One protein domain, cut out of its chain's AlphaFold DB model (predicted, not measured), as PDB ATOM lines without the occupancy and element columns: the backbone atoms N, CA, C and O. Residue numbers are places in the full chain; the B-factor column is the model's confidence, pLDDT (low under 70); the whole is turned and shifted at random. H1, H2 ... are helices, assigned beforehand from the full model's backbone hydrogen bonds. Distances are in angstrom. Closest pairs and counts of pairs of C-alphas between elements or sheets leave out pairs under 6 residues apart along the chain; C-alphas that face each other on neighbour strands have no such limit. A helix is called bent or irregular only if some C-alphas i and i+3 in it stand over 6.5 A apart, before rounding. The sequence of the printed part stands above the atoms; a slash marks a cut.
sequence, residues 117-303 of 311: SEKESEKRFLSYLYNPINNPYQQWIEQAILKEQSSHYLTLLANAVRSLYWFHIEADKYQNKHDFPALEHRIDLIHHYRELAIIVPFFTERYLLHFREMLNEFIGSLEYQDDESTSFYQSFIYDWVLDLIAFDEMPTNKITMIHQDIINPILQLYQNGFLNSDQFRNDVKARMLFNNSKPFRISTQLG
ATOM      1  N   SER A 117     143.165 134.624 140.154       82.00
ATOM      2  CA  SER A 117     143.139 135.381 138.896       82.00
ATOM      3  C   SER A 117     143.228 136.893 139.125       82.00
ATOM      4  O   SER A 117     143.926 137.588 138.382       82.00
ATOM      5  N   GLU A 118     142.619 137.399 140.199       86.38
ATOM      6  CA  GLU A 118     142.755 138.785 140.643       86.38
ATOM      7  C   GLU A 118     144.196 139.122 141.014       86.38
ATOM      8  O   GLU A 118     144.740 140.118 140.537       86.38
ATOM      9  N   LYS A 119     144.854 138.274 141.813       83.06
ATOM     10  CA  LYS A 119     146.250 138.490 142.215       83.06
ATOM     11  C   LYS A 119     147.221 138.405 141.045       83.06
ATOM     12  O   LYS A 119     148.195 139.159 140.993       83.06
ATOM     13  N   GLU A 120     146.966 137.523 140.086       87.12
ATOM     14  CA  GLU A 120     147.732 137.492 138.843       87.12
ATOM     15  C   GLU A 120     147.531 138.759 138.013       87.12
ATOM     16  O   GLU A 120     148.507 139.306 137.499       87.12
ATOM     17  N   SER A 121     146.290 139.235 137.902       92.31
ATOM     18  CA  SER A 121     145.958 140.458 137.169       92.31
ATOM     19  C   SER A 121     146.618 141.675 137.814       92.31
ATOM     20  O   SER A 121     147.297 142.434 137.126       92.31
ATOM     21  N   GLU A 122     146.534 141.795 139.142       91.94
ATOM     22  CA  GLU A 122     147.243 142.805 139.932       91.94
ATOM     23  C   GLU A 122     148.744 142.784 139.618       91.94
ATOM     24  O   GLU A 122     149.317 143.807 139.244       91.94
ATOM     25  N   LYS A 123     149.388 141.613 139.699       90.62
ATOM     26  CA  LYS A 123     150.823 141.471 139.423       90.62
ATOM     27  C   LYS A 123     151.190 141.920 138.006       90.62
ATOM     28  O   LYS A 123     152.224 142.566 137.822       90.62
ATOM     29  N   ARG A 124     150.375 141.574 137.004       93.69
ATOM     30  CA  ARG A 124     150.606 141.945 135.598       93.69
ATOM     31  C   ARG A 124     150.425 143.446 135.381       93.69
ATOM     32  O   ARG A 124     151.296 144.065 134.774       93.69
ATOM     33  N   PHE A 125     149.363 144.041 135.929       94.06
ATOM     34  CA  PHE A 125     149.145 145.486 135.868       94.06
ATOM     35  C   PHE A 125     150.270 146.260 136.553       94.06
ATOM     36  O   PHE A 125     150.832 147.174 135.957       94.06
ATOM     37  N   LEU A 126     150.668 145.851 137.761       91.25
ATOM     38  CA  LEU A 126     151.808 146.448 138.453       91.25
ATOM     39  C   LEU A 126     153.080 146.323 137.614       91.25
ATOM     40  O   LEU A 126     153.750 147.321 137.378       91.25
ATOM     41  N   SER A 127     153.393 145.133 137.093       91.56
ATOM     42  CA  SER A 127     154.561 144.948 136.225       91.56
ATOM     43  C   SER A 127     154.571 145.935 135.054       91.56
ATOM     44  O   SER A 127     155.632 146.483 134.750       91.56
ATOM     45  N   TYR A 128     153.414 146.183 134.439       91.12
ATOM     46  CA  TYR A 128     153.277 147.139 133.346       91.12
ATOM     47  C   TYR A 128     153.502 148.588 133.784       91.12
ATOM     48  O   TYR A 128     154.292 149.291 133.163       91.12
ATOM     49  N   LEU A 129     152.886 149.024 134.887       89.75
ATOM     50  CA  LEU A 129     153.098 150.372 135.436       89.75
ATOM     51  C   LEU A 129     154.571 150.632 135.787       89.75
ATOM     52  O   LEU A 129     155.044 151.765 135.701       89.75
ATOM     53  N   TYR A 130     155.303 149.588 136.187       86.25
ATOM     54  CA  TYR A 130     156.720 149.698 136.519       86.25
ATOM     55  C   TYR A 130     157.630 149.760 135.304       86.25
ATOM     56  O   TYR A 130     158.567 150.560 135.288       86.25
ATOM     57  N   ASN A 131     157.366 148.905 134.323       88.06
ATOM     58  CA  ASN A 131     158.166 148.797 133.119       88.06
ATOM     59  C   ASN A 131     157.246 148.574 131.911       88.06
ATOM     60  O   ASN A 131     157.005 147.416 131.548       88.06
ATOM     61  N   PRO A 132     156.700 149.652 131.318       84.75
ATOM     62  CA  PRO A 132     155.789 149.545 130.181       84.75
ATOM     63  C   PRO A 132     156.534 149.162 128.896       84.75
ATOM     64  O   PRO A 132     155.996 148.457 128.044       84.75
ATOM     65  N   ILE A 133     157.802 149.568 128.773       82.75
ATOM     66  CA  ILE A 133     158.635 149.297 127.600       82.75
ATOM     67  C   ILE A 133     159.127 147.846 127.656       82.75
ATOM     68  O   ILE A 133     159.759 147.428 128.625       82.75
ATOM     69  N   ASN A 134     158.874 147.079 126.591       81.56
ATOM     70  CA  ASN A 134     159.225 145.656 126.490       81.56
ATOM     71  C   ASN A 134     158.609 144.783 127.601       81.56
ATOM     72  O   ASN A 134     159.208 143.789 128.023       81.56
ATOM     73  N   ASN A 135     157.419 145.143 128.093       88.50
ATOM     74  CA  ASN A 135     156.752 144.359 129.123       88.50
ATOM     75  C   ASN A 135     156.357 142.961 128.594       88.50
ATOM     76  O   ASN A 135     155.695 142.871 127.557       88.50
ATOM     77  N   PRO A 136     156.671 141.862 129.309       87.56
ATOM     78  CA  PRO A 136     156.331 140.507 128.860       87.56
ATOM     79  C   PRO A 136     154.818 140.251 128.774       87.56
ATOM     80  O   PRO A 136     154.392 139.294 128.132       87.56
ATOM     81  N   TYR A 137     154.002 141.094 129.407       90.12
ATOM     82  CA  TYR A 137     152.548 140.987 129.423       90.12
ATOM     83  C   TYR A 137     151.856 141.923 128.427       90.12
ATOM     84  O   TYR A 137     150.634 142.003 128.469       90.12
ATOM     85  N   GLN A 138     152.583 142.590 127.519       88.25
ATOM     86  CA  GLN A 138     152.032 143.556 126.554       88.25
ATOM     87  C   GLN A 138     150.732 143.070 125.885       88.25
ATOM     88  O   GLN A 138     149.693 143.708 126.013       88.25
ATOM     89  N   GLN A 139     150.756 141.893 125.250       90.00
ATOM     90  CA  GLN A 139     149.584 141.341 124.552       90.00
ATOM     91  C   GLN A 139     148.400 141.060 125.487       90.00
ATOM     92  O   GLN A 139     147.242 141.177 125.096       90.00
ATOM     93  N   TRP A 140     148.680 140.668 126.733       92.31
ATOM     94  CA  TRP A 140     147.637 140.448 127.730       92.31
ATOM     95  C   TRP A 140     147.032 141.779 128.190       92.31
ATOM     96  O   TRP A 140     145.815 141.879 128.317       92.31
ATOM     97  N   ILE A 141     147.869 142.801 128.388       92.38
ATOM     98  CA  ILE A 141     147.466 144.144 128.817       92.38
ATOM     99  C   ILE A 141     146.502 144.769 127.810       92.38
ATOM    100  O   ILE A 141     145.445 145.238 128.219       92.38
ATOM    101  N   GLU A 142     146.807 144.682 126.514       89.31
ATOM    102  CA  GLU A 142     145.965 145.205 125.425       89.31
ATOM    103  C   GLU A 142     144.519 144.703 125.492       89.31
ATOM    104  O   GLU A 142     143.575 145.440 125.213       89.31
ATOM    105  N   GLN A 143     144.334 143.456 125.919       91.38
ATOM    106  CA  GLN A 143     143.009 142.868 126.088       91.38
ATOM    107  C   GLN A 143     142.416 143.149 127.470       91.38
ATOM    108  O   GLN A 143     141.200 143.275 127.603       91.38
ATOM    109  N   ALA A 144     143.247 143.188 128.510       89.12
ATOM    110  CA  ALA A 144     142.802 143.285 129.894       89.12
ATOM    111  C   ALA A 144     142.283 144.683 130.252       89.12
ATOM    112  O   ALA A 144     141.289 144.782 130.964       89.12
ATOM    113  N   ILE A 145     142.891 145.750 129.723       90.19
ATOM    114  CA  ILE A 145     142.489 147.142 130.011       90.19
ATOM    115  C   ILE A 145     141.113 147.526 129.449       90.19
ATOM    116  O   ILE A 145     140.552 148.550 129.834       90.19
ATOM    117  N   LEU A 146     140.583 146.724 128.522       89.50
ATOM    118  CA  LEU A 146     139.265 146.918 127.913       89.50
ATOM    119  C   LEU A 146     138.161 146.144 128.645       89.50
ATOM    120  O   LEU A 146     136.986 146.300 128.320       89.50
ATOM    121  N   LYS A 147     138.525 145.284 129.602       88.88
ATOM    122  CA  LYS A 147     137.582 144.439 130.337       88.88
ATOM    123  C   LYS A 147     137.188 145.085 131.656       88.88
ATOM    124  O   LYS A 147     138.005 145.727 132.319       88.88
ATOM    125  N   GLU A 148     135.945 144.843 132.053       87.88
ATOM    126  CA  GLU A 148     135.488 145.134 133.406       87.88
ATOM    127  C   GLU A 148     136.280 144.290 134.411       87.88
ATOM    128  O   GLU A 148     136.552 143.109 134.178       87.88
ATOM    129  N   GLN A 149     136.700 144.929 135.501       88.69
ATOM    130  CA  GLN A 149     137.501 144.297 136.543       88.69
ATOM    131  C   GLN A 149     136.608 143.917 137.716       88.69
ATOM    132  O   GLN A 149     135.640 144.606 138.027       88.69
ATOM    133  N   SER A 150     136.961 142.833 138.394       80.88
ATOM    134  CA  SER A 150     136.165 142.267 139.484       80.88
ATOM    135  C   SER A 150     136.187 143.095 140.772       80.88
ATOM    136  O   SER A 150     135.300 142.949 141.607       80.88
ATOM    137  N   SER A 151     137.181 143.973 140.947       83.88
ATOM    138  CA  SER A 151     137.306 144.817 142.134       83.88
ATOM    139  C   SER A 151     137.681 146.251 141.783       83.88
ATOM    140  O   SER A 151     138.406 146.504 140.822       83.88
ATOM    141  N   HIS A 152     137.250 147.192 142.628       88.00
ATOM    142  CA  HIS A 152     137.547 148.615 142.467       88.00
ATOM    143  C   HIS A 152     139.055 148.897 142.363       88.00
ATOM    144  O   HIS A 152     139.486 149.671 141.515       88.00
ATOM    145  N   TYR A 153     139.878 148.223 143.172       87.62
ATOM    146  CA  TYR A 153     141.332 148.379 143.114       87.62
ATOM    147  C   TYR A 153     141.918 147.903 141.775       87.62
ATOM    148  O   TYR A 153     142.755 148.591 141.192       87.62
ATOM    149  N   LEU A 154     141.446 146.769 141.243       89.50
ATOM    150  CA  LEU A 154     141.853 146.311 139.913       89.50
ATOM    151  C   LEU A 154     141.365 147.255 138.812       89.50
ATOM    152  O   LEU A 154     142.107 147.487 137.863       89.50
ATOM    153  N   THR A 155     140.172 147.840 138.943       92.31
ATOM    154  CA  THR A 155     139.679 148.874 138.021       92.31
ATOM    155  C   THR A 155     140.612 150.082 137.997       92.31
ATOM    156  O   THR A 155     140.989 150.537 136.920       92.31
ATOM    157  N   LEU A 156     141.041 150.572 139.164       91.56
ATOM    158  CA  LEU A 156     141.983 151.692 139.257       91.56
ATOM    159  C   LEU A 156     143.336 151.358 138.618       91.56
ATOM    160  O   LEU A 156     143.870 152.158 137.849       91.56
ATOM    161  N   LEU A 157     143.867 150.159 138.876       92.38
ATOM    162  CA  LEU A 157     145.096 149.686 138.234       92.38
ATOM    163  C   LEU A 157     144.945 149.596 136.711       92.38
ATOM    164  O   LEU A 157     145.806 150.087 135.984       92.38
ATOM    165  N   ALA A 158     143.853 149.004 136.227       93.88
ATOM    166  CA  ALA A 158     143.577 148.871 134.802       93.88
ATOM    167  C   ALA A 158     143.455 150.241 134.123       93.88
ATOM    168  O   ALA A 158     144.004 150.430 133.040       93.88
ATOM    169  N   ASN A 159     142.812 151.216 134.768       93.56
ATOM    170  CA  ASN A 159     142.688 152.571 134.240       93.56
ATOM    171  C   ASN A 159     144.031 153.317 134.198       93.56
ATOM    172  O   ASN A 159     144.327 153.986 133.204       93.56
ATOM    173  N   ALA A 160     144.873 153.164 135.227       93.06
ATOM    174  CA  ALA A 160     146.232 153.707 135.219       93.06
ATOM    175  C   ALA A 160     147.061 153.093 134.078       93.06
ATOM    176  O   ALA A 160     147.691 153.808 133.302       93.06
ATOM    177  N   VAL A 161     147.004 151.766 133.923       93.19
ATOM    178  CA  VAL A 161     147.684 151.035 132.842       93.19
ATOM    179  C   VAL A 161     147.174 151.481 131.477       93.19
ATOM    180  O   VAL A 161     147.977 151.725 130.585       93.19
ATOM    181  N   ARG A 162     145.857 151.630 131.316       93.00
ATOM    182  CA  ARG A 162     145.225 152.109 130.084       93.00
ATOM    183  C   ARG A 162     145.726 153.497 129.704       93.00
ATOM    184  O   ARG A 162     146.096 153.711 128.556       93.00
ATOM    185  N   SER A 163     145.763 154.413 130.666       91.31
ATOM    186  CA  SER A 163     146.225 155.787 130.447       91.31
ATOM    187  C   SER A 163     147.705 155.811 130.052       91.31
ATOM    188  O   SER A 163     148.078 156.467 129.087       91.31
ATOM    189  N   LEU A 164     148.542 155.010 130.723       89.81
ATOM    190  CA  LEU A 164     149.960 154.866 130.384       89.81
ATOM    191  C   LEU A 164     150.172 154.249 128.990       89.81
ATOM    192  O   LEU A 164     151.019 154.714 128.232       89.81
ATOM    193  N   TYR A 165     149.398 153.216 128.653       89.00
ATOM    194  CA  TYR A 165     149.438 152.540 127.355       89.00
ATOM    195  C   TYR A 165     149.121 153.512 126.212       89.00
ATOM    196  O   TYR A 165     149.907 153.640 125.273       89.00
ATOM    197  N   TRP A 166     148.009 154.246 126.316       86.44
ATOM    198  CA  TRP A 166     147.610 155.206 125.287       86.44
ATOM    199  C   TRP A 166     148.520 156.426 125.230       86.44
ATOM    200  O   TRP A 166     148.842 156.871 124.133       86.44
ATOM    201  N   PHE A 167     149.023 156.907 126.372       85.94
ATOM    202  CA  PHE A 167     150.049 157.948 126.393       85.94
ATOM    203  C   PHE A 167     151.263 157.552 125.548       85.94
ATOM    204  O   PHE A 167     151.710 158.344 124.726       85.94
ATOM    205  N   HIS A 168     151.775 156.326 125.704       82.88
ATOM    206  CA  HIS A 168     152.911 155.856 124.911       82.88
ATOM    207  C   HIS A 168     152.583 155.741 123.418       82.88
ATOM    208  O   HIS A 168     153.377 156.184 122.594       82.88
ATOM    209  N   ILE A 169     151.406 155.219 123.064       82.25
ATOM    210  CA  ILE A 169     150.980 155.111 121.661       82.25
ATOM    211  C   ILE A 169     150.837 156.478 120.998       82.25
ATOM    212  O   ILE A 169     151.310 156.663 119.879       82.25
ATOM    213  N   GLU A 170     150.167 157.424 121.652       77.06
ATOM    214  CA  GLU A 170     149.961 158.755 121.085       77.06
ATOM    215  C   GLU A 170     151.273 159.549 121.056       77.06
ATOM    216  O   GLU A 170     151.596 160.158 120.039       77.06
ATOM    217  N   ALA A 171     152.103 159.460 122.101       70.69
ATOM    218  CA  ALA A 171     153.431 160.071 122.110       70.69
ATOM    219  C   ALA A 171     154.324 159.593 120.949       70.69
ATOM    220  O   ALA A 171     155.048 160.399 120.362       70.69
ATOM    221  N   ASP A 172     154.265 158.302 120.606       72.56
ATOM    222  CA  ASP A 172     155.043 157.732 119.503       72.56
ATOM    223  C   ASP A 172     154.521 158.179 118.127       72.56
ATOM    224  O   ASP A 172     155.306 158.337 117.188       72.56
ATOM    225  N   LYS A 173     153.209 158.426 117.988       69.50
ATOM    226  CA  LYS A 173     152.602 158.904 116.733       69.50
ATOM    227  C   LYS A 173     152.980 160.342 116.400       69.50
ATOM    228  O   LYS A 173     153.183 160.656 115.228       69.50
ATOM    229  N   TYR A 174     153.060 161.207 117.404       56.75
ATOM    230  CA  TYR A 174     153.131 162.650 117.184       56.75
ATOM    231  C   TYR A 174     154.552 163.227 117.133       56.75
ATOM    232  O   TYR A 174     154.712 164.430 116.961       56.75
ATOM    233  N   GLN A 175     155.608 162.411 117.260       58.09
ATOM    234  CA  GLN A 175     157.016 162.843 117.436       58.09
ATOM    235  C   GLN A 175     157.260 163.783 118.635       58.09
ATOM    236  O   GLN A 175     158.410 163.971 119.035       58.09
ATOM    237  N   ASN A 176     156.207 164.334 119.238       56.56
ATOM    238  CA  ASN A 176     156.237 165.290 120.317       56.56
ATOM    239  C   ASN A 176     155.261 164.848 121.412       56.56
ATOM    240  O   ASN A 176     154.069 164.659 121.184       56.56
ATOM    241  N   LYS A 177     155.772 164.702 122.636       54.47
ATOM    242  CA  LYS A 177     154.987 164.283 123.815       54.47
ATOM    243  C   LYS A 177     154.025 165.365 124.319       54.47
ATOM    244  O   LYS A 177     153.293 165.124 125.272       54.47
ATOM    245  N   HIS A 178     154.072 166.530 123.683       56.56
ATOM    246  CA  HIS A 178     153.367 167.752 124.047       56.56
ATOM    247  C   HIS A 178     152.084 167.964 123.231       56.56
ATOM    248  O   HIS A 178     151.375 168.942 123.453       56.56
ATOM    249  N   ASP A 179     151.771 167.058 122.300       62.84
ATOM    250  CA  ASP A 179     150.535 167.132 121.526       62.84
ATOM    251  C   ASP A 179     149.323 166.797 122.411       62.84
ATOM    252  O   ASP A 179     149.353 165.864 123.221       62.84
ATOM    253  N   PHE A 180     148.239 167.563 122.241       61.09
ATOM    254  CA  PHE A 180     147.024 167.511 123.071       61.09
ATOM    255  C   PHE A 180     146.492 166.089 123.366       61.09
ATOM    256  O   PHE A 180     146.169 165.827 124.525       61.09
ATOM    257  N   PRO A 181     146.442 165.145 122.401       66.19
ATOM    258  CA  PRO A 181     145.973 163.781 122.674       66.19
ATOM    259  C   PRO A 181     146.877 162.993 123.637       66.19
ATOM    260  O   PRO A 181     146.393 162.248 124.486       66.19
ATOM    261  N   ALA A 182     148.200 163.166 123.550       71.31
ATOM    262  CA  ALA A 182     149.127 162.540 124.492       71.31
ATOM    263  C   ALA A 182     149.021 163.195 125.880       71.31
ATOM    264  O   ALA A 182     149.101 162.516 126.908       71.31
ATOM    265  N   LEU A 183     148.791 164.509 125.911       75.12
ATOM    266  CA  LEU A 183     148.620 165.280 127.136       75.12
ATOM    267  C   LEU A 183     147.409 164.813 127.956       75.12
ATOM    268  O   LEU A 183     147.529 164.625 129.165       75.12
ATOM    269  N   GLU A 184     146.273 164.568 127.299       80.69
ATOM    270  CA  GLU A 184     145.038 164.082 127.928       80.69
ATOM    271  C   GLU A 184     145.270 162.754 128.662       80.69
ATOM    272  O   GLU A 184     145.013 162.638 129.862       80.69
ATOM    273  N   HIS A 185     145.891 161.781 127.993       84.50
ATOM    274  CA  HIS A 185     146.215 160.493 128.611       84.50
ATOM    275  C   HIS A 185     147.210 160.609 129.771       84.50
ATOM    276  O   HIS A 185     147.171 159.812 130.712       84.50
ATOM    277  N   ARG A 186     148.102 161.602 129.739       83.56
ATOM    278  CA  ARG A 186     149.035 161.852 130.840       83.56
ATOM    279  C   ARG A 186     148.355 162.507 132.042       83.56
ATOM    280  O   ARG A 186     148.689 162.163 133.177       83.56
ATOM    281  N   ILE A 187     147.395 163.398 131.809       84.50
ATOM    282  CA  ILE A 187     146.544 163.977 132.857       84.50
ATOM    283  C   ILE A 187     145.741 162.866 133.539       84.50
ATOM    284  O   ILE A 187     145.801 162.732 134.764       84.50
ATOM    285  N   ASP A 188     145.088 162.012 132.749       88.50
ATOM    286  CA  ASP A 188     144.361 160.848 133.257       88.50
ATOM    287  C   ASP A 188     145.277 159.940 134.076       88.50
ATOM    288  O   ASP A 188     144.936 159.526 135.183       88.50
ATOM    289  N   LEU A 189     146.479 159.645 133.578       89.69
ATOM    290  CA  LEU A 189     147.448 158.820 134.295       89.69
ATOM    291  C   LEU A 189     147.778 159.390 135.684       89.69
ATOM    292  O   LEU A 189     147.828 158.642 136.662       89.69
ATOM    293  N   ILE A 190     147.983 160.705 135.787       89.00
ATOM    294  CA  ILE A 190     148.261 161.379 137.062       89.00
ATOM    295  C   ILE A 190     147.060 161.283 138.001       89.00
ATOM    296  O   ILE A 190     147.247 161.020 139.192       89.00
ATOM    297  N   HIS A 191     145.844 161.440 137.476       89.25
ATOM    298  CA  HIS A 191     144.623 161.271 138.256       89.25
ATOM    299  C   HIS A 191     144.515 159.854 138.836       89.25
ATOM    300  O   HIS A 191     144.370 159.692 140.047       89.25
ATOM    301  N   HIS A 192     144.704 158.822 138.011       90.94
ATOM    302  CA  HIS A 192     144.653 157.435 138.474       90.94
ATOM    303  C   HIS A 192     145.776 157.110 139.469       90.94
ATOM    304  O   HIS A 192     145.544 156.407 140.452       90.94
ATOM    305  N   TYR A 193     146.988 157.651 139.285       88.50
ATOM    306  CA  TYR A 193     148.052 157.495 140.282       88.50
ATOM    307  C   TYR A 193     147.720 158.170 141.610       88.50
ATOM    308  O   TYR A 193     148.060 157.622 142.657       88.50
ATOM    309  N   ARG A 194     147.045 159.324 141.590       86.75
ATOM    310  CA  ARG A 194     146.566 159.988 142.808       86.75
ATOM    311  C   ARG A 194     145.563 159.108 143.547       86.75
ATOM    312  O   ARG A 194     145.723 158.896 144.746       86.75
ATOM    313  N   GLU A 195     144.560 158.578 142.850       88.38
ATOM    314  CA  GLU A 195     143.562 157.679 143.448       88.38
ATOM    315  C   GLU A 195     144.212 156.418 144.030       88.38
ATOM    316  O   GLU A 195     143.951 156.043 145.174       88.38
ATOM    317  N   LEU A 196     145.147 155.818 143.288       86.38
ATOM    318  CA  LEU A 196     145.933 154.686 143.767       86.38
ATOM    319  C   LEU A 196     146.791 155.045 144.987       86.38
ATOM    320  O   LEU A 196     146.885 154.238 145.909       86.38
ATOM    321  N   ALA A 197     147.382 156.242 145.037       85.25
ATOM    322  CA  ALA A 197     148.218 156.695 146.151       85.25
ATOM    323  C   ALA A 197     147.425 156.916 147.449       85.25
ATOM    324  O   ALA A 197     147.971 156.721 148.536       85.25
ATOM    325  N   ILE A 198     146.136 157.265 147.350       81.38
ATOM    326  CA  ILE A 198     145.237 157.376 148.511       81.38
ATOM    327  C   ILE A 198     145.034 156.007 149.176       81.38
ATOM    328  O   ILE A 198     144.967 155.922 150.403       81.38
ATOM    329  N   ILE A 199     144.944 154.940 148.374       79.31
ATOM    330  CA  ILE A 199     144.670 153.575 148.847       79.31
ATOM    331  C   ILE A 199     145.969 152.856 149.229       79.31
ATOM    332  O   ILE A 199     146.046 152.194 150.264       79.31
ATOM    333  N   VAL A 200     147.002 152.989 148.397       81.19
ATOM    334  CA  VAL A 200     148.289 152.310 148.534       81.19
ATOM    335  C   VAL A 200     149.410 153.355 148.450       81.19
ATOM    336  O   VAL A 200     149.795 153.760 147.349       81.19
ATOM    337  N   PRO A 201     150.013 153.755 149.592       77.44
ATOM    338  CA  PRO A 201     151.009 154.832 149.650       77.44
ATOM    339  C   PRO A 201     152.220 154.653 148.725       77.44
ATOM    340  O   PRO A 201     152.861 155.634 148.357       77.44
ATOM    341  N   PHE A 202     152.509 153.418 148.316       81.56
ATOM    342  CA  PHE A 202     153.518 153.061 147.319       81.56
ATOM    343  C   PHE A 202     153.417 153.853 146.005       81.56
ATOM    344  O   PHE A 202     154.438 154.133 145.386       81.56
ATOM    345  N   PHE A 203     152.214 154.250 145.578       84.62
ATOM    346  CA  PHE A 203     152.035 155.018 144.341       84.62
ATOM    347  C   PHE A 203     152.315 156.515 144.485       84.62
ATOM    348  O   PHE A 203     152.384 157.210 143.472       84.62
ATOM    349  N   THR A 204     152.523 157.016 145.706       83.50
ATOM    350  CA  THR A 204     152.738 158.449 145.960       83.50
ATOM    351  C   THR A 204     153.936 158.986 145.185       83.50
ATOM    352  O   THR A 204     153.837 160.042 144.571       83.50
ATOM    353  N   GLU A 205     155.046 158.247 145.136       83.94
ATOM    354  CA  GLU A 205     156.234 158.672 144.384       83.94
ATOM    355  C   GLU A 205     155.962 158.768 142.877       83.94
ATOM    356  O   GLU A 205     156.410 159.713 142.232       83.94
ATOM    357  N   ARG A 206     155.185 157.834 142.307       85.50
ATOM    358  CA  ARG A 206     154.823 157.866 140.878       85.50
ATOM    359  C   ARG A 206     153.859 158.994 140.552       85.50
ATOM    360  O   ARG A 206     154.058 159.681 139.553       85.50
ATOM    361  N   TYR A 207     152.856 159.204 141.402       87.62
ATOM    362  CA  TYR A 207     151.966 160.356 141.305       87.62
ATOM    363  C   TYR A 207     152.778 161.655 141.284       87.62
ATOM    364  O   TYR A 207     152.648 162.448 140.354       87.62
ATOM    365  N   LEU A 208     153.666 161.832 142.266       85.06
ATOM    366  CA  LEU A 208     154.470 163.040 142.407       85.06
ATOM    367  C   LEU A 208     155.454 163.245 141.255       85.06
ATOM    368  O   LEU A 208     155.635 164.375 140.809       85.06
ATOM    369  N   LEU A 209     156.055 162.167 140.748       86.44
ATOM    370  CA  LEU A 209     156.936 162.217 139.586       86.44
ATOM    371  C   LEU A 209     156.205 162.777 138.362       86.44
ATOM    372  O   LEU A 209     156.650 163.769 137.786       86.44
ATOM    373  N   HIS A 210     155.079 162.171 137.984       85.62
ATOM    374  CA  HIS A 210     154.338 162.595 136.796       85.62
ATOM    375  C   HIS A 210     153.688 163.969 136.982       85.62
ATOM    376  O   HIS A 210     153.704 164.772 136.051       85.62
ATOM    377  N   PHE A 211     153.197 164.268 138.188       87.56
ATOM    378  CA  PHE A 211     152.721 165.600 138.550       87.56
ATOM    379  C   PHE A 211     153.804 166.657 138.310       87.56
ATOM    380  O   PHE A 211     153.558 167.651 137.635       87.56
ATOM    381  N   ARG A 212     155.020 166.431 138.826       85.44
ATOM    382  CA  ARG A 212     156.144 167.368 138.694       85.44
ATOM    383  C   ARG A 212     156.486 167.634 137.238       85.44
ATOM    384  O   ARG A 212     156.693 168.779 136.851       85.44
ATOM    385  N   GLU A 213     156.607 166.572 136.450       85.31
ATOM    386  CA  GLU A 213     156.974 166.706 135.046       85.31
ATOM    387  C   GLU A 213     155.927 167.509 134.271       85.31
ATOM    388  O   GLU A 213     156.299 168.400 133.514       85.31
ATOM    389  N   MET A 214     154.640 167.241 134.505       84.69
ATOM    390  CA  MET A 214     153.554 167.987 133.871       84.69
ATOM    391  C   MET A 214     153.472 169.438 134.343       84.69
ATOM    392  O   MET A 214     153.287 170.336 133.526       84.69
ATOM    393  N   LEU A 215     153.661 169.695 135.640       84.19
ATOM    394  CA  LEU A 215     153.693 171.057 136.166       84.19
ATOM    395  C   LEU A 215     154.811 171.871 135.503       84.19
ATOM    396  O   LEU A 215     154.572 172.986 135.052       84.19
ATOM    397  N   ASN A 216     156.017 171.308 135.402       83.38
ATOM    398  CA  ASN A 216     157.147 171.983 134.763       83.38
ATOM    399  C   ASN A 216     156.903 172.235 133.272       83.38
ATOM    400  O   ASN A 216     157.275 173.285 132.757       83.38
ATOM    401  N   GLU A 217     156.266 171.290 132.586       80.50
ATOM    402  CA  GLU A 217     155.897 171.421 131.178       80.50
ATOM    403  C   GLU A 217     154.885 172.548 130.949       80.50
ATOM    404  O   GLU A 217     155.051 173.357 130.037       80.50
ATOM    405  N   PHE A 218     153.880 172.666 131.816       80.25
ATOM    406  CA  PHE A 218     152.903 173.750 131.743       80.25
ATOM    407  C   PHE A 218     153.485 175.101 132.115       80.25
ATOM    408  O   PHE A 218     153.216 176.075 131.422       80.25
ATOM    409  N   ILE A 219     154.336 175.162 133.142       80.94
ATOM    410  CA  ILE A 219     155.062 176.389 133.475       80.94
ATOM    411  C   ILE A 219     155.924 176.833 132.290       80.94
ATOM    412  O   ILE A 219     155.880 178.003 131.924       80.94
ATOM    413  N   GLY A 220     156.662 175.913 131.658       77.81
ATOM    414  CA  GLY A 220     157.454 176.230 130.470       77.81
ATOM    415  C   GLY A 220     156.594 176.685 129.288       77.81
ATOM    416  O   GLY A 220     156.996 177.571 128.543       77.81
ATOM    417  N   SER A 221     155.388 176.136 129.141       75.69
ATOM    418  CA  SER A 221     154.467 176.494 128.055       75.69
ATOM    419  C   SER A 221     153.896 177.911 128.184       75.69
ATOM    420  O   SER A 221     153.579 178.522 127.166       75.69
ATOM    421  N   LEU A 222     153.834 178.475 129.399       72.62
ATOM    422  CA  LEU A 222     153.418 179.869 129.615       72.62
ATOM    423  C   LEU A 222     154.358 180.893 128.955       72.62
ATOM    424  O   LEU A 222     153.953 182.030 128.738       72.62
ATOM    425  N   GLU A 223     155.606 180.526 128.646       66.75
ATOM    426  CA  GLU A 223     156.594 181.450 128.070       66.75
ATOM    427  C   GLU A 223     156.430 181.666 126.553       66.75
ATOM    428  O   GLU A 223     157.007 182.610 126.011       66.75
ATOM    429  N   TYR A 224     155.658 180.823 125.854       59.34
ATOM    430  CA  TYR A 224     155.699 180.721 124.384       59.34
ATOM    431  C   TYR A 224     154.359 180.953 123.670       59.34
ATOM    432  O   TYR A 224     154.243 180.617 122.491       59.34
ATOM    433  N   GLN A 225     153.341 181.486 124.349       62.28
ATOM    434  CA  GLN A 225     151.956 181.336 123.896       62.28
ATOM    435  C   GLN A 225     151.138 182.627 123.775       62.28
ATOM    436  O   GLN A 225     151.468 183.655 124.362       62.28
ATOM    437  N   ASP A 226     150.089 182.562 122.945       63.31
ATOM    438  CA  ASP A 226     149.120 183.642 122.744       63.31
ATOM    439  C   ASP A 226     148.154 183.769 123.940       63.31
ATOM    440  O   ASP A 226     148.126 182.920 124.834       63.31
ATOM    441  N   ASP A 227     147.374 184.853 123.993       58.31
ATOM    442  CA  ASP A 227     146.531 185.167 125.157       58.31
ATOM    443  C   ASP A 227     145.485 184.073 125.469       58.31
ATOM    444  O   ASP A 227     145.171 183.826 126.637       58.31
ATOM    445  N   GLU A 228     144.952 183.390 124.448       58.50
ATOM    446  CA  GLU A 228     143.894 182.383 124.612       58.50
ATOM    447  C   GLU A 228     144.456 181.074 125.177       58.50
ATOM    448  O   GLU A 228     143.947 180.552 126.174       58.50
ATOM    449  N   SER A 229     145.565 180.591 124.618       64.62
ATOM    450  CA  SER A 229     146.242 179.393 125.111       64.62
ATOM    451  C   SER A 229     146.881 179.624 126.487       64.62
ATOM    452  O   SER A 229     146.732 178.787 127.378       64.62
ATOM    453  N   THR A 230     147.414 180.820 126.753       68.94
ATOM    454  CA  THR A 230     147.900 181.211 128.087       68.94
ATOM    455  C   THR A 230     146.822 181.045 129.164       68.94
ATOM    456  O   THR A 230     147.096 180.482 130.225       68.94
ATOM    457  N   SER A 231     145.581 181.471 128.902       69.62
ATOM    458  CA  SER A 231     144.477 181.340 129.866       69.62
ATOM    459  C   SER A 231     144.150 179.879 130.216       69.62
ATOM    460  O   SER A 231     143.891 179.562 131.381       69.62
ATOM    461  N   PHE A 232     144.245 178.974 129.235       71.75
ATOM    462  CA  PHE A 232     144.044 177.539 129.422       71.75
ATOM    463  C   PHE A 232     145.106 176.946 130.358       71.75
ATOM    464  O   PHE A 232     144.758 176.341 131.374       71.75
ATOM    465  N   TYR A 233     146.395 177.172 130.078       74.62
ATOM    466  CA  TYR A 233     147.478 176.647 130.920       74.62
ATOM    467  C   TYR A 233     147.464 177.257 132.320       74.62
ATOM    468  O   TYR A 233     147.733 176.560 133.297       74.62
ATOM    469  N   GLN A 234     147.097 178.533 132.444       77.25
ATOM    470  CA  GLN A 234     146.949 179.180 133.741       77.25
ATOM    471  C   GLN A 234     145.843 178.534 134.586       77.25
ATOM    472  O   GLN A 234     146.089 178.189 135.744       77.25
ATOM    473  N   SER A 235     144.654 178.319 134.013       77.75
ATOM    474  CA  SER A 235     143.570 177.611 134.708       77.75
ATOM    475  C   SER A 235     144.001 176.200 135.103       77.75
ATOM    476  O   SER A 235     143.739 175.757 136.219       77.75
ATOM    477  N   PHE A 236     144.724 175.512 134.218       78.00
ATOM    478  CA  PHE A 236     145.194 174.162 134.489       78.00
ATOM    479  C   PHE A 236     146.185 174.125 135.657       78.00
ATOM    480  O   PHE A 236     146.013 173.349 136.592       78.00
ATOM    481  N   ILE A 237     147.207 174.986 135.642       82.62
ATOM    482  CA  ILE A 237     148.190 175.087 136.731       82.62
ATOM    483  C   ILE A 237     147.485 175.413 138.051       82.62
ATOM    484  O   ILE A 237     147.820 174.829 139.082       82.62
ATOM    485  N   TYR A 238     146.501 176.316 138.023       83.31
ATOM    486  CA  TYR A 238     145.713 176.684 139.195       83.31
ATOM    487  C   TYR A 238     145.020 175.466 139.820       83.31
ATOM    488  O   TYR A 238     145.266 175.151 140.989       83.31
ATOM    489  N   ASP A 239     144.216 174.746 139.037       81.31
ATOM    490  CA  ASP A 239     143.480 173.573 139.512       81.31
ATOM    491  C   ASP A 239     144.420 172.457 139.966       81.31
ATOM    492  O   ASP A 239     144.187 171.810 140.993       81.31
ATOM    493  N   TRP A 240     145.536 172.275 139.260       83.62
ATOM    494  CA  TRP A 240     146.464 171.202 139.574       83.62
ATOM    495  C   TRP A 240     147.209 171.431 140.886       83.62
ATOM    496  O   TRP A 240     147.378 170.508 141.688       83.62
ATOM    497  N   VAL A 241     147.623 172.672 141.147       85.25
ATOM    498  CA  VAL A 241     148.241 173.033 142.425       85.25
ATOM    499  C   VAL A 241     147.233 172.894 143.567       85.25
ATOM    500  O   VAL A 241     147.594 172.394 144.635       85.25
ATOM    501  N   LEU A 242     145.966 173.269 143.358       81.62
ATOM    502  CA  LEU A 242     144.912 173.042 144.352       81.62
ATOM    503  C   LEU A 242     144.717 171.553 144.660       81.62
ATOM    504  O   LEU A 242     144.553 171.182 145.826       81.62
ATOM    505  N   ASP A 243     144.739 170.697 143.638       82.12
ATOM    506  CA  ASP A 243     144.655 169.242 143.787       82.12
ATOM    507  C   ASP A 243     145.831 168.673 144.586       82.12
ATOM    508  O   ASP A 243     145.621 167.831 145.467       82.12
ATOM    509  N   LEU A 244     147.053 169.153 144.324       84.50
ATOM    510  CA  LEU A 244     148.248 168.742 145.061       84.50
ATOM    511  C   LEU A 244     148.160 169.135 146.534       84.50
ATOM    512  O   LEU A 244     148.406 168.299 147.398       84.50
ATOM    513  N   ILE A 245     147.789 170.386 146.826       80.75
ATOM    514  CA  ILE A 245     147.635 170.866 148.206       80.75
ATOM    515  C   ILE A 245     146.568 170.036 148.921       80.75
ATOM    516  O   ILE A 245     146.783 169.590 150.046       80.75
ATOM    517  N   ALA A 246     145.437 169.769 148.265       79.19
ATOM    518  CA  ALA A 246     144.384 168.943 148.844       79.19
ATOM    519  C   ALA A 246     144.871 167.518 149.154       79.19
ATOM    520  O   ALA A 246     144.533 166.992 150.211       79.19
ATOM    521  N   PHE A 247     145.659 166.909 148.261       80.00
ATOM    522  CA  PHE A 247     146.250 165.583 148.457       80.00
ATOM    523  C   PHE A 247     147.329 165.566 149.557       80.00
ATOM    524  O   PHE A 247     147.382 164.638 150.365       80.00
ATOM    525  N   ASP A 248     148.181 166.588 149.627       78.50
ATOM    526  CA  ASP A 248     149.206 166.723 150.666       78.50
ATOM    527  C   ASP A 248     148.580 166.868 152.060       78.50
ATOM    528  O   ASP A 248     149.051 166.264 153.019       78.50
ATOM    529  N   GLU A 249     147.461 167.584 152.169       76.19
ATOM    530  CA  GLU A 249     146.738 167.787 153.429       76.19
ATOM    531  C   GLU A 249     145.779 166.626 153.789       76.19
ATOM    532  O   GLU A 249     145.069 166.708 154.797       76.19
ATOM    533  N   MET A 250     145.726 165.535 153.006       73.75
ATOM    534  CA  MET A 250     144.896 164.369 153.339       73.75
ATOM    535  C   MET A 250     145.427 163.634 154.583       73.75
ATOM    536  O   MET A 250     146.614 163.305 154.642       73.75
ATOM    537  N   PRO A 251     144.561 163.245 155.545       68.25
ATOM    538  CA  PRO A 251     144.982 162.502 156.739       68.25
ATOM    539  C   PRO A 251     145.639 161.146 156.436       68.25
ATOM    540  O   PRO A 251     146.486 160.669 157.192       68.25
ATOM    541  N   THR A 252     145.225 160.510 155.338       64.25
ATOM    542  CA  THR A 252     145.736 159.215 154.868       64.25
ATOM    543  C   THR A 252     147.127 159.326 154.257       64.25
ATOM    544  O   THR A 252     147.894 158.361 154.300       64.25
ATOM    545  N   ASN A 253     147.492 160.504 153.753       65.19
ATOM    546  CA  ASN A 253     148.817 160.749 153.227       65.19
ATOM    547  C   ASN A 253     149.791 160.984 154.388       65.19
ATOM    548  O   ASN A 253     149.901 162.079 154.933       65.19
ATOM    549  N   LYS A 254     150.514 159.940 154.799       58.94
ATOM    550  CA  LYS A 254     151.527 160.027 155.869       58.94
ATOM    551  C   LYS A 254     152.890 160.512 155.376       58.94
ATOM    552  O   LYS A 254     153.763 160.790 156.197       58.94
ATOM    553  N   ILE A 255     153.078 160.603 154.062       61.75
ATOM    554  CA  ILE A 255     154.316 161.090 153.469       61.75
ATOM    555  C   ILE A 255     154.232 162.611 153.495       61.75
ATOM    556  O   ILE A 255     153.370 163.209 152.860       61.75
ATOM    557  N   THR A 256     155.112 163.244 154.267       58.25
ATOM    558  CA  THR A 256     155.278 164.694 154.145       58.25
ATOM    559  C   THR A 256     155.887 164.950 152.774       58.25
ATOM    560  O   THR A 256     156.938 164.380 152.471       58.25
ATOM    561  N   MET A 257     155.252 165.770 151.935       61.34
ATOM    562  CA  MET A 257     155.897 166.221 150.706       61.34
ATOM    563  C   MET A 257     157.126 167.057 151.074       61.34
ATOM    564  O   MET A 257     157.013 168.182 151.549       61.34
ATOM    565  N   ILE A 258     158.312 166.471 150.904       57.34
ATOM    566  CA  ILE A 258     159.614 167.120 151.157       57.34
ATOM    567  C   ILE A 258     160.339 167.402 149.825       57.34
ATOM    568  O   ILE A 258     161.422 167.983 149.802       57.34
ATOM    569  N   HIS A 259     159.733 167.020 148.698       66.06
ATOM    570  CA  HIS A 259     160.263 167.205 147.352       66.06
ATOM    571  C   HIS A 259     160.330 168.693 146.995       66.06
ATOM    572  O   HIS A 259     159.382 169.277 146.467       66.06
ATOM    573  N   GLN A 260     161.458 169.330 147.323       73.50
ATOM    574  CA  GLN A 260     161.716 170.741 147.026       73.50
ATOM    575  C   GLN A 260     161.607 171.037 145.526       73.50
ATOM    576  O   GLN A 260     161.233 172.134 145.138       73.50
ATOM    577  N   ASP A 261     161.865 170.047 144.682       73.75
ATOM    578  CA  ASP A 261     161.686 170.084 143.234       73.75
ATOM    579  C   ASP A 261     160.220 170.195 142.777       73.75
ATOM    580  O   ASP A 261     159.977 170.613 141.649       73.75
ATOM    581  N   ILE A 262     159.251 169.878 143.639       77.56
ATOM    582  CA  ILE A 262     157.812 170.102 143.403       77.56
ATOM    583  C   ILE A 262     157.358 171.403 144.063       77.56
ATOM    584  O   ILE A 262     156.590 172.173 143.493       77.56
ATOM    585  N   ILE A 263     157.854 171.666 145.270       78.25
ATOM    586  CA  ILE A 263     157.426 172.814 146.068       78.25
ATOM    587  C   ILE A 263     157.988 174.130 145.513       78.25
ATOM    588  O   ILE A 263     157.273 175.129 145.476       78.25
ATOM    589  N   ASN A 264     159.248 174.157 145.067       83.81
ATOM    590  CA  ASN A 264     159.902 175.385 144.609       83.81
ATOM    591  C   ASN A 264     159.204 176.023 143.393       83.81
ATOM    592  O   ASN A 264     158.970 177.231 143.451       83.81
ATOM    593  N   PRO A 265     158.811 175.275 142.339       83.56
ATOM    594  CA  PRO A 265     158.019 175.839 141.246       83.56
ATOM    595  C   PRO A 265     156.709 176.479 141.728       83.56
ATOM    596  O   PRO A 265     156.372 177.592 141.334       83.56
ATOM    597  N   ILE A 266     156.001 175.829 142.656       83.69
ATOM    598  CA  ILE A 266     154.741 176.344 143.216       83.69
ATOM    599  C   ILE A 266     154.984 177.613 144.041       83.69
ATOM    600  O   ILE A 266     154.234 178.584 143.931       83.69
ATOM    601  N   LEU A 267     156.051 177.635 144.845       81.88
ATOM    602  CA  LEU A 267     156.454 178.819 145.601       81.88
ATOM    603  C   LEU A 267     156.775 179.991 144.674       81.88
ATOM    604  O   LEU A 267     156.361 181.109 144.970       81.88
ATOM    605  N   GLN A 268     157.466 179.752 143.559       83.12
ATOM    606  CA  GLN A 268     157.754 180.786 142.564       83.12
ATOM    607  C   GLN A 268     156.468 181.325 141.930       83.12
ATOM    608  O   GLN A 268     156.278 182.539 141.886       83.12
ATOM    609  N   LEU A 269     155.544 180.448 141.523       83.56
ATOM    610  CA  LEU A 269     154.232 180.848 141.001       83.56
ATOM    611  C   LEU A 269     153.437 181.686 142.017       83.56
ATOM    612  O   LEU A 269     152.803 182.680 141.662       83.56
ATOM    613  N   TYR A 270     153.494 181.330 143.299       80.50
ATOM    614  CA  TYR A 270     152.861 182.108 144.360       80.50
ATOM    615  C   TYR A 270     153.552 183.466 144.572       80.50
ATOM    616  O   TYR A 270     152.893 184.504 144.606       80.50
ATOM    617  N   GLN A 271     154.882 183.499 144.662       80.69
ATOM    618  CA  GLN A 271     155.657 184.729 144.869       80.69
ATOM    619  C   GLN A 271     155.518 185.722 143.710       80.69
ATOM    620  O   GLN A 271     155.450 186.926 143.951       80.69
ATOM    621  N   ASN A 272     155.393 185.225 142.480       80.19
ATOM    622  CA  ASN A 272     155.209 186.040 141.279       80.19
ATOM    623  C   ASN A 272     153.779 186.588 141.124       80.19
ATOM    624  O   ASN A 272     153.471 187.230 140.125       80.19
ATOM    625  N   GLY A 273     152.891 186.347 142.094       73.69
ATOM    626  CA  GLY A 273     151.526 186.872 142.088       73.69
ATOM    627  C   GLY A 273     150.501 185.970 141.397       73.69
ATOM    628  O   GLY A 273     149.310 186.161 141.617       73.69
ATOM    629  N   PHE A 274     150.937 184.959 140.640       76.88
ATOM    630  CA  PHE A 274     150.057 184.096 139.847       76.88
ATOM    631  C   PHE A 274     149.080 183.286 140.718       76.88
ATOM    632  O   PHE A 274     147.876 183.288 140.475       76.88
ATOM    633  N   LEU A 275     149.576 182.666 141.794       78.50
ATOM    634  CA  LEU A 275     148.745 181.929 142.763       78.50
ATOM    635  C   LEU A 275     148.427 182.740 144.032       78.50
ATOM    636  O   LEU A 275     147.799 182.241 144.959       78.50
ATOM    637  N   ASN A 276     148.868 183.995 144.125       76.50
ATOM    638  CA  ASN A 276     148.724 184.813 145.335       76.50
ATOM    639  C   ASN A 276     147.487 185.723 145.263       76.50
ATOM    640  O   ASN A 276     147.566 186.936 145.458       76.50
ATOM    641  N   SER A 277     146.327 185.120 144.997       78.38
ATOM    642  CA  SER A 277     145.027 185.798 144.977       78.38
ATOM    643  C   SER A 277     144.169 185.420 146.191       78.38
ATOM    644  O   SER A 277     144.346 184.365 146.809       78.38
ATOM    645  N   ASP A 278     143.219 186.290 146.556       77.25
ATOM    646  CA  ASP A 278     142.242 185.970 147.607       77.25
ATOM    647  C   ASP A 278     141.376 184.773 147.216       77.25
ATOM    648  O   ASP A 278     141.054 183.945 148.069       77.25
ATOM    649  N   GLN A 279     141.082 184.639 145.921       82.50
ATOM    650  CA  GLN A 279     140.368 183.499 145.361       82.50
ATOM    651  C   GLN A 279     141.129 182.189 145.604       82.50
ATOM    652  O   GLN A 279     140.574 181.279 146.214       82.50
ATOM    653  N   PHE A 280     142.424 182.131 145.273       81.75
ATOM    654  CA  PHE A 280     143.247 180.939 145.501       81.75
ATOM    655  C   PHE A 280     143.299 180.541 146.973       81.75
ATOM    656  O   PHE A 280     143.107 179.377 147.324       81.75
ATOM    657  N   ARG A 281     143.488 181.512 147.874       76.25
ATOM    658  CA  ARG A 281     143.465 181.242 149.319       76.25
ATOM    659  C   ARG A 281     142.121 180.686 149.785       76.25
ATOM    660  O   ARG A 281     142.105 179.799 150.643       76.25
ATOM    661  N   ASN A 282     141.013 181.219 149.275       81.06
ATOM    662  CA  ASN A 282     139.676 180.748 149.621       81.06
ATOM    663  C   ASN A 282     139.428 179.333 149.090       81.06
ATOM    664  O   ASN A 282     138.912 178.503 149.836       81.06
ATOM    665  N   ASP A 283     139.881 179.028 147.878       82.31
ATOM    666  CA  ASP A 283     139.728 177.706 147.269       82.31
ATOM    667  C   ASP A 283     140.568 176.644 147.992       82.31
ATOM    668  O   ASP A 283     140.074 175.551 148.284       82.31
ATOM    669  N   VAL A 284     141.796 176.984 148.403       78.19
ATOM    670  CA  VAL A 284     142.610 176.118 149.271       78.19
ATOM    671  C   VAL A 284     141.895 175.861 150.601       78.19
ATOM    672  O   VAL A 284     141.783 174.714 151.032       78.19
ATOM    673  N   LYS A 285     141.355 176.901 151.251       75.12
ATOM    674  CA  LYS A 285     140.597 176.751 152.508       75.12
ATOM    675  C   LYS A 285     139.352 175.886 152.341       75.12
ATOM    676  O   LYS A 285     139.112 175.032 153.191       75.12
ATOM    677  N   ALA A 286     138.588 176.077 151.268       76.12
ATOM    678  CA  ALA A 286     137.393 175.290 150.982       76.12
ATOM    679  C   ALA A 286     137.728 173.799 150.826       76.12
ATOM    680  O   ALA A 286     137.083 172.949 151.443       76.12
ATOM    681  N   ARG A 287     138.796 173.483 150.084       71.25
ATOM    682  CA  ARG A 287     139.266 172.104 149.882       71.25
ATOM    683  C   ARG A 287     139.815 171.462 151.164       71.25
ATOM    684  O   ARG A 287     139.601 170.273 151.380       71.25
ATOM    685  N   MET A 288     140.460 172.227 152.048       67.44
ATOM    686  CA  MET A 288     140.920 171.726 153.357       67.44
ATOM    687  C   MET A 288     139.769 171.497 154.348       67.44
ATOM    688  O   MET A 288     139.757 170.492 155.057       67.44
ATOM    689  N   LEU A 289     138.781 172.402 154.388       60.03
ATOM    690  CA  LEU A 289     137.596 172.272 155.249       60.03
ATOM    691  C   LEU A 289     136.783 171.020 154.909       60.03
ATOM    692  O   LEU A 289     136.311 170.340 155.815       60.03
ATOM    693  N   PHE A 290     136.686 170.677 153.622       54.44
ATOM    694  CA  PHE A 290     136.060 169.432 153.174       54.44
ATOM    695  C   PHE A 290     136.748 168.180 153.750       54.44
ATOM    696  O   PHE A 290     136.087 167.186 154.041       54.44
ATOM    697  N   ASN A 291     138.060 168.247 153.994       54.72
ATOM    698  CA  ASN A 291     138.865 167.131 154.493       54.72
ATOM    699  C   ASN A 291     139.055 167.128 156.025       54.72
ATOM    700  O   ASN A 291     139.776 166.270 156.538       54.72
ATOM    701  N   ASN A 292     138.433 168.060 156.770       55.84
ATOM    702  CA  ASN A 292     138.623 168.256 158.221       55.84
ATOM    703  C   ASN A 292     140.106 168.328 158.652       55.84
ATOM    704  O   ASN A 292     140.455 167.991 159.789       55.84
ATOM    705  N   SER A 293     140.997 168.762 157.759       53.69
ATOM    706  CA  SER A 293     142.431 168.828 158.023       53.69
ATOM    707  C   SER A 293     142.838 170.223 158.499       53.69
ATOM    708  O   SER A 293     142.369 171.251 158.007       53.69
ATOM    709  N   LYS A 294     143.716 170.275 159.510       51.59
ATOM    710  CA  LYS A 294     144.407 171.518 159.871       51.59
ATOM    711  C   LYS A 294     145.583 171.696 158.907       51.59
ATOM    712  O   LYS A 294     146.326 170.731 158.750       51.59
ATOM    713  N   PRO A 295     145.788 172.897 158.339       53.56
ATOM    714  CA  PRO A 295     146.897 173.158 157.428       53.56
ATOM    715  C   PRO A 295     148.220 172.882 158.140       53.56
ATOM    716  O   PRO A 295     148.515 173.509 159.163       53.56
ATOM    717  N   PHE A 296     148.989 171.919 157.636       56.97
ATOM    718  CA  PHE A 296     150.250 171.525 158.262       56.97
ATOM    719  C   PHE A 296     151.431 171.543 157.285       56.97
ATOM    720  O   PHE A 296     152.568 171.677 157.739       56.97
ATOM    721  N   ARG A 297     151.199 171.481 155.966       72.44
ATOM    722  CA  ARG A 297     152.241 171.133 154.984       72.44
ATOM    723  C   ARG A 297     152.444 172.209 153.908       72.44
ATOM    724  O   ARG A 297     152.822 173.322 154.280       72.44
ATOM    725  N   ILE A 298     152.259 171.942 152.606       73.00
ATOM    726  CA  ILE A 298     152.486 172.943 151.534       73.00
ATOM    727  C   ILE A 298     151.710 174.243 151.807       73.00
ATOM    728  O   ILE A 298     152.242 175.340 151.628       73.00
ATOM    729  N   SER A 299     150.486 174.138 152.333       72.88
ATOM    730  CA  SER A 299     149.654 175.291 152.703       72.88
ATOM    731  C   SER A 299     150.317 176.218 153.739       72.88
ATOM    732  O   SER A 299     150.187 177.446 153.661       72.88
ATOM    733  N   THR A 300     151.082 175.651 154.677       74.06
ATOM    734  CA  THR A 300     151.869 176.388 155.675       74.06
ATOM    735  C   THR A 300     153.055 177.093 155.031       74.06
ATOM    736  O   THR A 300     153.321 178.253 155.350       74.06
ATOM    737  N   GLN A 301     153.753 176.423 154.109       73.81
ATOM    738  CA  GLN A 301     154.909 176.999 153.411       73.81
ATOM    739  C   GLN A 301     154.509 178.162 152.496       73.81
ATOM    740  O   GLN A 301     155.216 179.165 152.432       73.81
ATOM    741  N   LEU A 302     153.332 178.077 151.871       71.38
ATOM    742  CA  LEU A 302     152.741 179.164 151.083       71.38
ATOM    743  C   LEU A 302     152.180 180.308 151.952       71.38
ATOM    744  O   LEU A 302     151.767 181.341 151.433       71.38
ATOM    745  N   GLY A 303     152.149 180.153 153.279       67.69
ATOM    746  CA  GLY A 303     151.640 181.177 154.192       67.69
ATOM    747  C   GLY A 303     150.132 181.425 154.074       67.69
ATOM    748  O   GLY A 303     149.655 182.457 154.541       67.69
TER     749      GLY A 303
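AT A GLANCE: This is residues 117 to 303 of the 311 residues of an uncharacterized protein of Mannheimia pernigra (UniProt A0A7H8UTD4). Four long helices, H3 to H6, run back and forth as three successive helical hairpins, following one another in a zigzag along the longest axis. H1, with the short H2 on it, packs on H3 at one end; at the other end gather H7, which packs on H5, H8, which packs on H6, and the short H9. The printed part has 187 residues with nine named helices, H1 to H9 in chain order, and no named strand; its class is all helix. It is compact, with a radius of gyration of the C-alphas of 17.8 A and spans of 50 by 40 by 25 A.

HOW THE PARTS SIT: H1, residues 117 to 130, touches H2, residues 138 to 144, with its residues 124 to 128 alone, at a steep tilt of 52 degrees; the closest C-alphas, of Phe 125 and Ile 141, are 7.4 A apart. H1 also touches H3, residues 152 to 173, closest at the C-alphas of Leu 129 and Val 161, 6.0 A; the tilt of 37 degrees is only just steep. H3 forms a hairpin with H4, residues 180 to 199, opposite ways at a shallow tilt of 25 degrees, with the C-alphas of Ser 163 and Leu 189 closest at 5.0 A. H4 forms a hairpin with H5, residues 201 to 221, at 31 degrees; H4's residues 190 to 198 alone touch H5, and the closest C-alphas, of Ala 197 and Phe 203, are 4.5 A apart. H5 forms a hairpin with H6, residues 227 to 248, at 22 degrees; H5's residues 215 to 221 alone touch H6, and the C-alphas of Phe 218 and Tyr 233 are closest at 6.2 A. H5 and H6 are the hubs, touching three other helices each. H7, residues 260 to 271, touches H5 with its residues 261 to 265 alone, closest at the C-alphas of Arg 212 and Ile 262, 5.7 A. H8, residues 278 to 290, touches H6's residues 238 to 246 alone, closest at the C-alphas of Ala 246 and Arg 287, 6.1 A. H9, residues 298 to 301, only just touches H6, with 3 pairs of C-alphas within 8 A, the closest those of Ile 245 and Ile 298 at 6.2 A. H3 and H6 are apart. Every O i to N i+4 pair is within hydrogen-bond range in H1, H3, H6 and H8, against 2 of 3 in H2, 14 of 16 in H4, 15 of 17 in H5 and 6 of 8 in H7; H9 is too short for such a pair.

IN THESE COORDINATES: H1 begins at C-alpha 117, (143.139, 135.381, 138.896). From first to last C-alpha H3 is 31.5 A long, H4 29.4 A, H5 30.8 A and H6 31.6 A. H5 is only just irregular: C-alphas 202 and 205 are 6.9 A apart. H9 ends at C-alpha 301, (154.909, 176.999, 153.411).

THE WHOLE: The two C-alphas farthest apart, of Ser 117 and Gly 273, are 52.3 A apart. The printed part has no cut. The link from H6 to H7, 11 residues, is long. The mean pLDDT of the printed part is 79.0, and 37 residues are under 70: residues 173 to 181, 223 to 231, 251 to 259, 288 to 296 and residue 303.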